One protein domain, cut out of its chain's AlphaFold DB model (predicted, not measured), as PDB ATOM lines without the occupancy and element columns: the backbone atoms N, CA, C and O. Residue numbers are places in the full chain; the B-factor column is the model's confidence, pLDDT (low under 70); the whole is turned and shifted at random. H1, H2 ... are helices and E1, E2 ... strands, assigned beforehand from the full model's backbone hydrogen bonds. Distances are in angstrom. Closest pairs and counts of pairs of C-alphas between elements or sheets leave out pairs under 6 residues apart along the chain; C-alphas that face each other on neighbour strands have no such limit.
ATOM      1  N   HIS A  12     -38.862  14.427  -3.843       84.38
ATOM      2  CA  HIS A  12     -38.371  15.323  -4.890       84.38
ATOM      3  C   HIS A  12     -36.912  15.697  -4.637       84.38
ATOM      4  O   HIS A  12     -36.104  15.666  -5.562       84.38
ATOM      5  N   GLU A  13     -36.557  15.977  -3.385       88.94
ATOM      6  CA  GLU A  13     -35.177  16.231  -2.978       88.94
ATOM      7  C   GLU A  13     -34.270  15.019  -3.225       88.94
ATOM      8  O   GLU A  13     -33.185  15.161  -3.792       88.94
ATOM      9  N   LEU A  14     -34.720  13.815  -2.859       85.94
ATOM     10  CA  LEU A  14     -33.978  12.581  -3.126       85.94
ATOM     11  C   LEU A  14     -33.853  12.301  -4.631       85.94
ATOM     12  O   LEU A  14     -32.774  11.928  -5.092       85.94
ATOM     13  N   GLY A  15     -34.921  12.527  -5.402       77.38
ATOM     14  CA  GLY A  15     -34.903  12.404  -6.860       77.38
ATOM     15  C   GLY A  15     -33.925  13.381  -7.516       77.38
ATOM     16  O   GLY A  15     -33.159  12.989  -8.393       77.38
ATOM     17  N   TYR A  16     -33.880  14.625  -7.034       91.50
ATOM     18  CA  TYR A  16     -32.932  15.635  -7.496       91.50
ATOM     19  C   TYR A  16     -31.479  15.212  -7.250       91.50
ATOM     20  O   TYR A  16     -30.664  15.231  -8.171       91.50
ATOM     21  N   ILE A  17     -31.160  14.783  -6.024       88.38
ATOM     22  CA  ILE A  17     -29.816  14.307  -5.663       88.38
ATOM     23  C   ILE A  17     -29.422  13.113  -6.541       88.38
ATOM     24  O   ILE A  17     -28.315  13.088  -7.077       88.38
ATOM     25  N   SER A  18     -30.332  12.152  -6.734       88.06
ATOM     26  CA  SER A  18     -30.091  10.990  -7.595       88.06
ATOM     27  C   SER A  18     -29.783  11.401  -9.034       88.06
ATOM     28  O   SER A  18     -28.806  10.921  -9.601       88.06
ATOM     29  N   HIS A  19     -30.566  12.318  -9.606       86.44
ATOM     30  CA  HIS A  19     -30.372  12.800 -10.976       86.44
ATOM     31  C   HIS A  19     -29.023  13.517 -11.165       86.44
ATOM     32  O   HIS A  19     -28.337  13.304 -12.163       86.44
ATOM     33  N   VAL A  20     -28.601  14.330 -10.189       92.31
ATOM     34  CA  VAL A  20     -27.273  14.971 -10.196       92.31
ATOM     35  C   VAL A  20     -26.160  13.923 -10.207       92.31
ATOM     36  O   VAL A  20     -25.222  14.036 -10.996       92.31
ATOM     37  N   ILE A  21     -26.237  12.938  -9.309       89.50
ATOM     38  CA  ILE A  21     -25.207  11.903  -9.168       89.50
ATOM     39  C   ILE A  21     -25.109  11.086 -10.452       89.50
ATOM     40  O   ILE A  21     -24.007  10.870 -10.952       89.50
ATOM     41  N   ASP A  22     -26.248  10.684 -11.009       84.62
ATOM     42  CA  ASP A  22     -26.306   9.915 -12.248       84.62
ATOM     43  C   ASP A  22     -25.649  10.671 -13.409       84.62
ATOM     44  O   ASP A  22     -24.774  10.141 -14.090       84.62
ATOM     45  N   ARG A  23     -25.932  11.973 -13.545       86.50
ATOM     46  CA  ARG A  23     -25.281  12.835 -14.542       86.50
ATOM     47  C   ARG A  23     -23.763  12.924 -14.369       86.50
ATOM     48  O   ARG A  23     -23.034  12.969 -15.356       86.50
ATOM     49  N   VAL A  24     -23.268  12.965 -13.131       87.56
ATOM     50  CA  VAL A  24     -21.820  12.963 -12.858       87.56
ATOM     51  C   VAL A  24     -21.192  11.629 -13.253       87.56
ATOM     52  O   VAL A  24     -20.126  11.621 -13.860       87.56
ATOM     53  N   LEU A  25     -21.849  10.511 -12.948       83.38
ATOM     54  CA  LEU A  25     -21.326   9.168 -13.214       83.38
ATOM     55  C   LEU A  25     -21.398   8.754 -14.687       83.38
ATOM     56  O   LEU A  25     -20.573   7.960 -15.133       83.38
ATOM     57  N   THR A  26     -22.374   9.278 -15.425       80.50
ATOM     58  CA  THR A  26     -22.558   9.038 -16.866       80.50
ATOM     59  C   THR A  26     -21.741  10.001 -17.724       80.50
ATOM     60  O   THR A  26     -21.475   9.728 -18.895       80.50
ATOM     61  N   SER A  27     -21.297  11.127 -17.155       79.56
ATOM     62  CA  SER A  27     -20.403  12.043 -17.852       79.56
ATOM     63  C   SER A  27     -19.048  11.389 -18.138       79.56
ATOM     64  O   SER A  27     -18.489  10.681 -17.305       79.56
ATOM     65  N   SER A  28     -18.466  11.686 -19.300       68.56
ATOM     66  CA  SER A  28     -17.117  11.237 -19.677       68.56
ATOM     67  C   SER A  28     -15.997  11.943 -18.895       68.56
ATOM     68  O   SER A  28     -14.862  11.998 -19.366       68.56
ATOM     69  N   LEU A  29     -16.313  12.573 -17.761       73.31
ATOM     70  CA  LEU A  29     -15.340  13.243 -16.911       73.31
ATOM     71  C   LEU A  29     -14.491  12.180 -16.209       73.31
ATOM     72  O   LEU A  29     -15.015  11.296 -15.535       73.31
ATOM     73  N   GLU A  30     -13.172  12.282 -16.347       72.62
ATOM     74  CA  GLU A  30     -12.244  11.462 -15.572       72.62
ATOM     75  C   GLU A  30     -12.289  11.902 -14.104       72.62
ATOM     76  O   GLU A  30     -11.767  12.950 -13.723       72.62
ATOM     77  N   LEU A  31     -12.963  11.109 -13.272       78.12
ATOM     78  CA  LEU A  31     -13.033  11.311 -11.828       78.12
ATOM     79  C   LEU A  31     -11.860  10.575 -11.172       78.12
ATOM     80  O   LEU A  31     -11.962   9.396 -10.833       78.12
ATOM     81  N   ASN A  32     -10.739  11.275 -11.013       80.38
ATOM     82  CA  ASN A  32      -9.492  10.686 -10.517       80.38
ATOM     83  C   ASN A  32      -9.402  10.665  -8.983       80.38
ATOM     84  O   ASN A  32      -8.575   9.958  -8.406       80.38
ATOM     85  N   SER A  33     -10.258  11.428  -8.305       81.12
ATOM     86  CA  SER A  33     -10.264  11.549  -6.854       81.12
ATOM     87  C   SER A  33     -11.665  11.775  -6.287       81.12
ATOM     88  O   SER A  33     -12.620  12.113  -6.993       81.12
ATOM     89  N   ILE A  34     -11.794  11.622  -4.966       81.06
ATOM     90  CA  ILE A  34     -13.036  11.963  -4.267       81.06
ATOM     91  C   ILE A  34     -13.319  13.467  -4.351       81.06
ATOM     92  O   ILE A  34     -14.478  13.854  -4.454       81.06
ATOM     93  N   GLN A  35     -12.280  14.308  -4.362       86.38
ATOM     94  CA  GLN A  35     -12.425  15.751  -4.531       86.38
ATOM     95  C   GLN A  35     -12.999  16.090  -5.908       86.38
ATOM     96  O   GLN A  35     -13.888  16.935  -5.994       86.38
ATOM     97  N   ASP A  36     -12.564  15.389  -6.960       84.94
ATOM     98  CA  ASP A  36     -13.105  15.576  -8.309       84.94
ATOM     99  C   ASP A  36     -14.585  15.198  -8.360       84.94
ATOM    100  O   ASP A  36     -15.393  15.941  -8.913       84.94
ATOM    101  N   PHE A  37     -14.969  14.095  -7.709       87.88
ATOM    102  CA  PHE A  37     -16.375  13.712  -7.580       87.88
ATOM    103  C   PHE A  37     -17.188  14.769  -6.818       87.88
ATOM    104  O   PHE A  37     -18.248  15.182  -7.285       87.88
ATOM    105  N   GLN A  38     -16.694  15.253  -5.675       93.19
ATOM    106  CA  GLN A  38     -17.358  16.308  -4.899       93.19
ATOM    107  C   GLN A  38     -17.535  17.590  -5.726       93.19
ATOM    108  O   GLN A  38     -18.625  18.167  -5.742       93.19
ATOM    109  N   ALA A  39     -16.494  18.007  -6.449       93.44
ATOM    110  CA  ALA A  39     -16.524  19.179  -7.316       93.44
ATOM    111  C   ALA A  39     -17.476  18.989  -8.506       93.44
ATOM    112  O   ALA A  39     -18.219  19.908  -8.851       93.44
ATOM    113  N   ALA A  40     -17.502  17.801  -9.113       93.12
ATOM    114  CA  ALA A  40     -18.401  17.479 -10.214       93.12
ATOM    115  C   ALA A  40     -19.871  17.477  -9.770       93.12
ATOM    116  O   ALA A  40     -20.710  18.041 -10.476       93.12
ATOM    117  N   VAL A  41     -20.181  16.909  -8.598       94.75
ATOM    118  CA  VAL A  41     -21.528  16.938  -8.001       94.75
ATOM    119  C   VAL A  41     -21.951  18.373  -7.710       94.75
ATOM    120  O   VAL A  41     -23.017  18.785  -8.168       94.75
ATOM    121  N   ALA A  42     -21.109  19.162  -7.038       96.31
ATOM    122  CA  ALA A  42     -21.395  20.568  -6.757       96.31
ATOM    123  C   ALA A  42     -21.626  21.362  -8.055       96.31
ATOM    124  O   ALA A  42     -22.623  22.062  -8.195       96.31
ATOM    125  N   LYS A  43     -20.767  21.188  -9.063       96.88
ATOM    126  CA  LYS A  43     -20.895  21.873 -10.355       96.88
ATOM    127  C   LYS A  43     -22.189  21.507 -11.089       96.88
ATOM    128  O   LYS A  43     -22.898  22.405 -11.539       96.88
ATOM    129  N   ASN A  44     -22.500  20.215 -11.227       95.50
ATOM    130  CA  ASN A  44     -23.688  19.760 -11.959       95.50
ATOM    131  C   ASN A  44     -24.987  20.143 -11.242       95.50
ATOM    132  O   ASN A  44     -25.946  20.558 -11.885       95.50
ATOM    133  N   SER A  45     -25.013  20.047  -9.915       96.75
ATOM    134  CA  SER A  45     -26.173  20.444  -9.114       96.75
ATOM    135  C   SER A  45     -26.409  21.955  -9.141       96.75
ATOM    136  O   SER A  45     -27.524  22.400  -9.398       96.75
ATOM    137  N   THR A  46     -25.360  22.774  -9.037       96.69
ATOM    138  CA  THR A  46     -25.485  24.231  -9.199       96.69
ATOM    139  C   THR A  46     -26.014  24.614 -10.583       96.69
ATOM    140  O   THR A  46     -26.867  25.491 -10.690       96.69
ATOM    141  N   GLN A  47     -25.588  23.924 -11.648       95.88
ATOM    142  CA  GLN A  47     -26.143  24.130 -12.996       95.88
ATOM    143  C   GLN A  47     -27.632  23.771 -13.099       95.88
ATOM    144  O   GLN A  47     -28.343  24.336 -13.925       95.88
ATOM    145  N   LEU A  48     -28.106  22.851 -12.260       94.62
ATOM    146  CA  LEU A  48     -29.510  22.462 -12.140       94.62
ATOM    147  C   LEU A  48     -30.281  23.325 -11.124       94.62
ATOM    148  O   LEU A  48     -31.408  22.990 -10.766       94.62
ATOM    149  N   GLY A  49     -29.683  24.413 -10.635       96.50
ATOM    150  CA  GLY A  49     -30.342  25.421  -9.805       96.50
ATOM    151  C   GLY A  49     -30.260  25.208  -8.294       96.50
ATOM    152  O   GLY A  49     -30.744  26.064  -7.556       96.50
ATOM    153  N   ARG A  50     -29.648  24.122  -7.802       97.19
ATOM    154  CA  ARG A  50     -29.490  23.889  -6.359       97.19
ATOM    155  C   ARG A  50     -28.247  23.058  -6.066       97.19
ATOM    156  O   ARG A  50     -28.176  21.898  -6.438       97.19
ATOM    157  N   GLU A  51     -27.278  23.631  -5.359       97.81
ATOM    158  CA  GLU A  51     -26.023  22.940  -5.038       97.81
ATOM    159  C   GLU A  51     -26.247  21.777  -4.054       97.81
ATOM    160  O   GLU A  51     -26.802  21.946  -2.963       97.81
ATOM    161  N   VAL A  52     -25.745  20.603  -4.431       97.25
ATOM    162  CA  VAL A  52     -25.641  19.397  -3.609       97.25
ATOM    163  C   VAL A  52     -24.198  19.252  -3.144       97.25
ATOM    164  O   VAL A  52     -23.257  19.300  -3.935       97.25
ATOM    165  N   ARG A  53     -24.032  19.020  -1.845       96.94
ATOM    166  CA  ARG A  53     -22.755  18.738  -1.194       96.94
ATOM    167  C   ARG A  53     -22.667  17.270  -0.829       96.94
ATOM    168  O   ARG A  53     -23.593  16.702  -0.254       96.94
ATOM    169  N   THR A  54     -21.512  16.685  -1.106       95.50
ATOM    170  CA  THR A  54     -21.177  15.317  -0.714       95.50
ATOM    171  C   THR A  54     -20.341  15.359   0.559       95.50
ATOM    172  O   THR A  54     -19.215  15.864   0.552       95.50
ATOM    173  N   ASN A  55     -20.860  14.798   1.647       94.56
ATOM    174  CA  ASN A  55     -20.167  14.724   2.926       94.56
ATOM    175  C   ASN A  55     -19.587  13.324   3.130       94.56
ATOM    176  O   ASN A  55     -20.292  12.319   3.015       94.56
ATOM    177  N   LEU A  56     -18.311  13.262   3.495       90.38
ATOM    178  CA  LEU A  56     -17.677  12.020   3.921       90.38
ATOM    179  C   LEU A  56     -17.990  11.770   5.393       90.38
ATOM    180  O   LEU A  56     -17.895  12.674   6.225       90.38
ATOM    181  N   VAL A  57     -18.362  10.537   5.707       87.75
ATOM    182  CA  VAL A  57     -18.661  10.103   7.069       87.75
ATOM    183  C   VAL A  57     -17.499   9.261   7.557       87.75
ATOM    184  O   VAL A  57     -17.125   8.278   6.918       87.75
ATOM    185  N   PHE A  58     -16.929   9.654   8.689       84.50
ATOM    186  CA  PHE A  58     -15.800   8.978   9.311       84.50
ATOM    187  C   PHE A  58     -16.272   8.203  10.538       84.50
ATOM    188  O   PHE A  58     -17.069   8.705  11.328       84.50
ATOM    189  N   GLU A  59     -15.765   6.986  10.704       83.19
ATOM    190  CA  GLU A  59     -15.894   6.209  11.933       83.19
ATOM    191  C   GLU A  59     -14.485   5.902  12.443       83.19
ATOM    192  O   GLU A  59     -13.690   5.244  11.762       83.19
ATOM    193  N   ARG A  60     -14.168   6.399  13.646       86.12
ATOM    194  CA  ARG A  60     -12.785   6.478  14.149       86.12
ATOM    195  C   ARG A  60     -11.925   7.248  13.131       86.12
ATOM    196  O   ARG A  60     -12.293   8.352  12.750       86.12
ATOM    197  N   ASP A  61     -10.859   6.634  12.625       82.25
ATOM    198  CA  ASP A  61      -9.919   7.240  11.672       82.25
ATOM    199  C   ASP A  61     -10.104   6.729  10.232       82.25
ATOM    200  O   ASP A  61      -9.192   6.793   9.403       82.25
ATOM    201  N   ARG A  62     -11.266   6.141   9.919       79.69
ATOM    202  CA  ARG A  62     -11.555   5.569   8.597       79.69
ATOM    203  C   ARG A  62     -12.815   6.174   8.009       79.69
ATOM    204  O   ARG A  62     -13.771   6.455   8.724       79.69
ATOM    205  N   ILE A  63     -12.827   6.339   6.688       79.88
ATOM    206  CA  ILE A  63     -14.041   6.739   5.979       79.88
ATOM    207  C   ILE A  63     -14.998   5.544   6.003       79.88
ATOM    208  O   ILE A  63     -14.692   4.488   5.454       79.88
ATOM    209  N   ALA A  64     -16.130   5.714   6.677       82.69
ATOM    210  CA  ALA A  64     -17.159   4.700   6.864       82.69
ATOM    211  C   ALA A  64     -18.270   4.795   5.814       82.69
ATOM    212  O   ALA A  64     -18.999   3.829   5.601       82.69
ATOM    213  N   GLY A  65     -18.408   5.941   5.149       87.31
ATOM    214  CA  GLY A  65     -19.410   6.133   4.112       87.31
ATOM    215  C   GLY A  65     -19.473   7.558   3.584       87.31
ATOM    216  O   GLY A  65     -18.586   8.378   3.830       87.31
ATOM    217  N   MET A  66     -20.562   7.852   2.885       92.62
ATOM    218  CA  MET A  66     -20.891   9.192   2.405       92.62
ATOM    219  C   MET A  66     -22.385   9.489   2.558       92.62
ATOM    220  O   MET A  66     -23.211   8.576   2.563       92.62
ATOM    221  N   ASN A  67     -22.741  10.763   2.674       94.38
ATOM    222  CA  ASN A  67     -24.116  11.239   2.531       94.38
ATOM    223  C   ASN A  67     -24.152  12.555   1.751       94.38
ATOM    224  O   ASN A  67     -23.111  13.144   1.458       94.38
ATOM    225  N   PHE A  68     -25.355  13.006   1.415       94.94
ATOM    226  CA  PHE A  68     -25.573  14.213   0.633       94.94
ATOM    227  C   PHE A  68     -26.406  15.211   1.423       94.94
ATOM    228  O   PHE A  68     -27.256  14.829   2.224       94.94
ATOM    229  N   SER A  69     -26.163  16.490   1.196       96.69
ATOM    230  CA  SER A  69     -26.957  17.590   1.739       96.69
ATOM    231  C   SER A  69     -27.060  18.692   0.704       96.69
ATOM    232  O   SER A  69     -26.245  18.752  -0.215       96.69
ATOM    233  N   PHE A  70     -28.012  19.597   0.862       97.25
ATOM    234  CA  PHE A  70     -28.027  20.802   0.041       97.25
ATOM    235  C   PHE A  70     -27.161  21.890   0.677       97.25
ATOM    236  O   PHE A  70     -26.931  21.890   1.888       97.25
ATOM    237  N   ALA A  71     -26.626  22.797  -0.137       96.81
ATOM    238  CA  ALA A  71     -25.800  23.892   0.370       96.81
ATOM    239  C   ALA A  71     -26.602  24.913   1.196       96.81
ATOM    240  O   ALA A  71     -26.041  25.522   2.107       96.81
ATOM    241  N   ASP A  72     -27.891  25.077   0.885       95.88
ATOM    242  CA  ASP A  72     -28.833  25.957   1.587       95.88
ATOM    243  C   ASP A  72     -29.299  25.378   2.934       95.88
ATOM    244  O   ASP A  72     -29.601  26.134   3.854       95.88
ATOM    245  N   ASP A  73     -29.290  24.051   3.076       94.94
ATOM    246  CA  ASP A  73     -29.609  23.349   4.319       94.94
ATOM    247  C   ASP A  73     -28.613  22.203   4.594       94.94
ATOM    248  O   ASP A  73     -28.914  21.023   4.379       94.94
ATOM    249  N   PRO A  74     -27.396  22.522   5.080       93.56
ATOM    250  CA  PRO A  74     -26.356  21.525   5.336       93.56
ATOM    251  C   PRO A  74     -26.642  20.647   6.566       93.56
ATOM    252  O   PRO A  74     -25.966  19.633   6.775       93.56
ATOM    253  N   ALA A  75     -27.606  21.039   7.407       93.44
ATOM    254  CA  ALA A  75     -28.018  20.268   8.575       93.44
ATOM    255  C   ALA A  75     -28.897  19.075   8.173       93.44
ATOM    256  O   ALA A  75     -28.819  18.022   8.814       93.44
ATOM    257  N   ARG A  76     -29.682  19.211   7.096       93.94
ATOM    258  CA  ARG A  76     -30.460  18.119   6.503       93.94
ATOM    259  C   ARG A  76     -29.595  17.267   5.584       93.94
ATOM    260  O   ARG A  76     -29.106  17.726   4.556       93.94
ATOM    261  N   LYS A  77     -29.431  15.995   5.944       93.62
ATOM    262  CA  LYS A  77     -28.594  15.044   5.199       93.62
ATOM    263  C   LYS A  77     -29.387  13.819   4.779       93.62
ATOM    264  O   LYS A  77     -30.335  13.418   5.450       93.62
ATOM    265  N   THR A  78     -28.994  13.178   3.692       88.81
ATOM    266  CA  THR A  78     -29.484  11.834   3.382       88.81
ATOM    267  C   THR A  78     -28.967  10.835   4.425       88.81
ATOM    268  O   THR A  78     -27.959  11.098   5.093       88.81
ATOM    269  N   PRO A  79     -29.589   9.651   4.548       85.19
ATOM    270  CA  PRO A  79     -28.973   8.534   5.251       85.19
ATOM    271  C   PRO A  79     -27.558   8.252   4.722       85.19
ATOM    272  O   PRO A  79     -27.290   8.391   3.525       85.19
ATOM    273  N   THR A  80     -26.648   7.864   5.617       85.31
ATOM    274  CA  THR A  80     -25.278   7.494   5.246       85.31
ATOM    275  C   THR A  80     -25.271   6.206   4.437       85.31
ATOM    276  O   THR A  80     -25.753   5.170   4.891       85.31
ATOM    277  N   VAL A  81     -24.663   6.262   3.256       82.69
ATOM    278  CA  VAL A  81     -24.329   5.093   2.450       82.69
ATOM    279  C   VAL A  81     -22.979   4.573   2.926       82.69
ATOM    280  O   VAL A  81     -21.953   5.224   2.728       82.69
ATOM    281  N   SER A  82     -22.974   3.422   3.597       80.75
ATOM    282  CA  SER A  82     -21.753   2.828   4.143       80.75
ATOM    283  C   SER A  82     -20.862   2.234   3.054       80.75
ATOM    284  O   SER A  82     -21.331   1.518   2.166       80.75
ATOM    285  N   PHE A  83     -19.553   2.443   3.173       79.06
ATOM    286  CA  PHE A  83     -18.562   1.688   2.418       79.06
ATOM    287  C   PHE A  83     -18.394   0.334   3.099       79.06
ATOM    288  O   PHE A  83     -17.754   0.226   4.145       79.06
TER     289      PHE A  83
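AT A GLANCE: This is residues 12 to 83 of the 362 residues of an uncharacterized protein of Chroococcidiopsis sp. CCALA 051 (UniProt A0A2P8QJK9). A two-stranded hairpin, E1 and E2, has two crossing helices at its open end, where H2 packs on the first part of E1 and H1 crosses H2. After E2, residues 71 to 83 fold back, and residues 81 to 82 pair beside the bend in E2. The printed part has 72 residues, with two named helices and two named strands that follow along the chain as H1, H2, E1, E2; the sheet, order E1 - E2, is antiparallel, and the class is mixed, helices and strands. The whole is compact, with a radius of gyration of the C-alphas of 12.1 A and spans of 35 by 28 by 16 A.

IN THESE COORDINATES: E1, residues 52 to 59, is 22.6 A long and begins at C-alpha 52 (-25.641, 19.397, -3.609). E2, residues 62 to 70, is 24.0 A long and ends at C-alpha 70 (-28.027, 20.802, 0.041). H2, residues 34 to 47, spans 19.9 A. H1, residues 12 to 26, spans 20.8 A from C-alpha 12 (-38.371, 15.323, -4.890).

HOW THE PARTS SIT: E1 and E2 are a hairpin, antiparallel at 154 degrees, with N 55 and O 67 at 2.8 A and N 67 and O 55 at 2.9 A, within hydrogen-bond range. E2 bends by 56 degrees at residue 65; residues 65 to 66 pair antiparallel with residues 81 to 82. H2 and E1 have 9 pairs of C-alphas within 8 A, the closest those of Ala 42 and Val 52, 5.4 A. H2 and E2 are apart. H1 and H2 touch, closest at the C-alphas of Val 20 and Ser 45, 5.7 A, at a steep tilt of 58 degrees, opposite ways. The closest C-alphas of H1 and E1 are those of Ile 17 and Val 52, 6.9 A. In H1 and H2 every O i to N i+4 pair is within hydrogen-bond range.

THE WHOLE: The two C-alphas farthest apart, those of Gly 49 and Arg 60, are 35.2 A apart. The printed part has no cut and no long link. Mean pLDDT of the printed part is 88.6; Ser 28 is under 70.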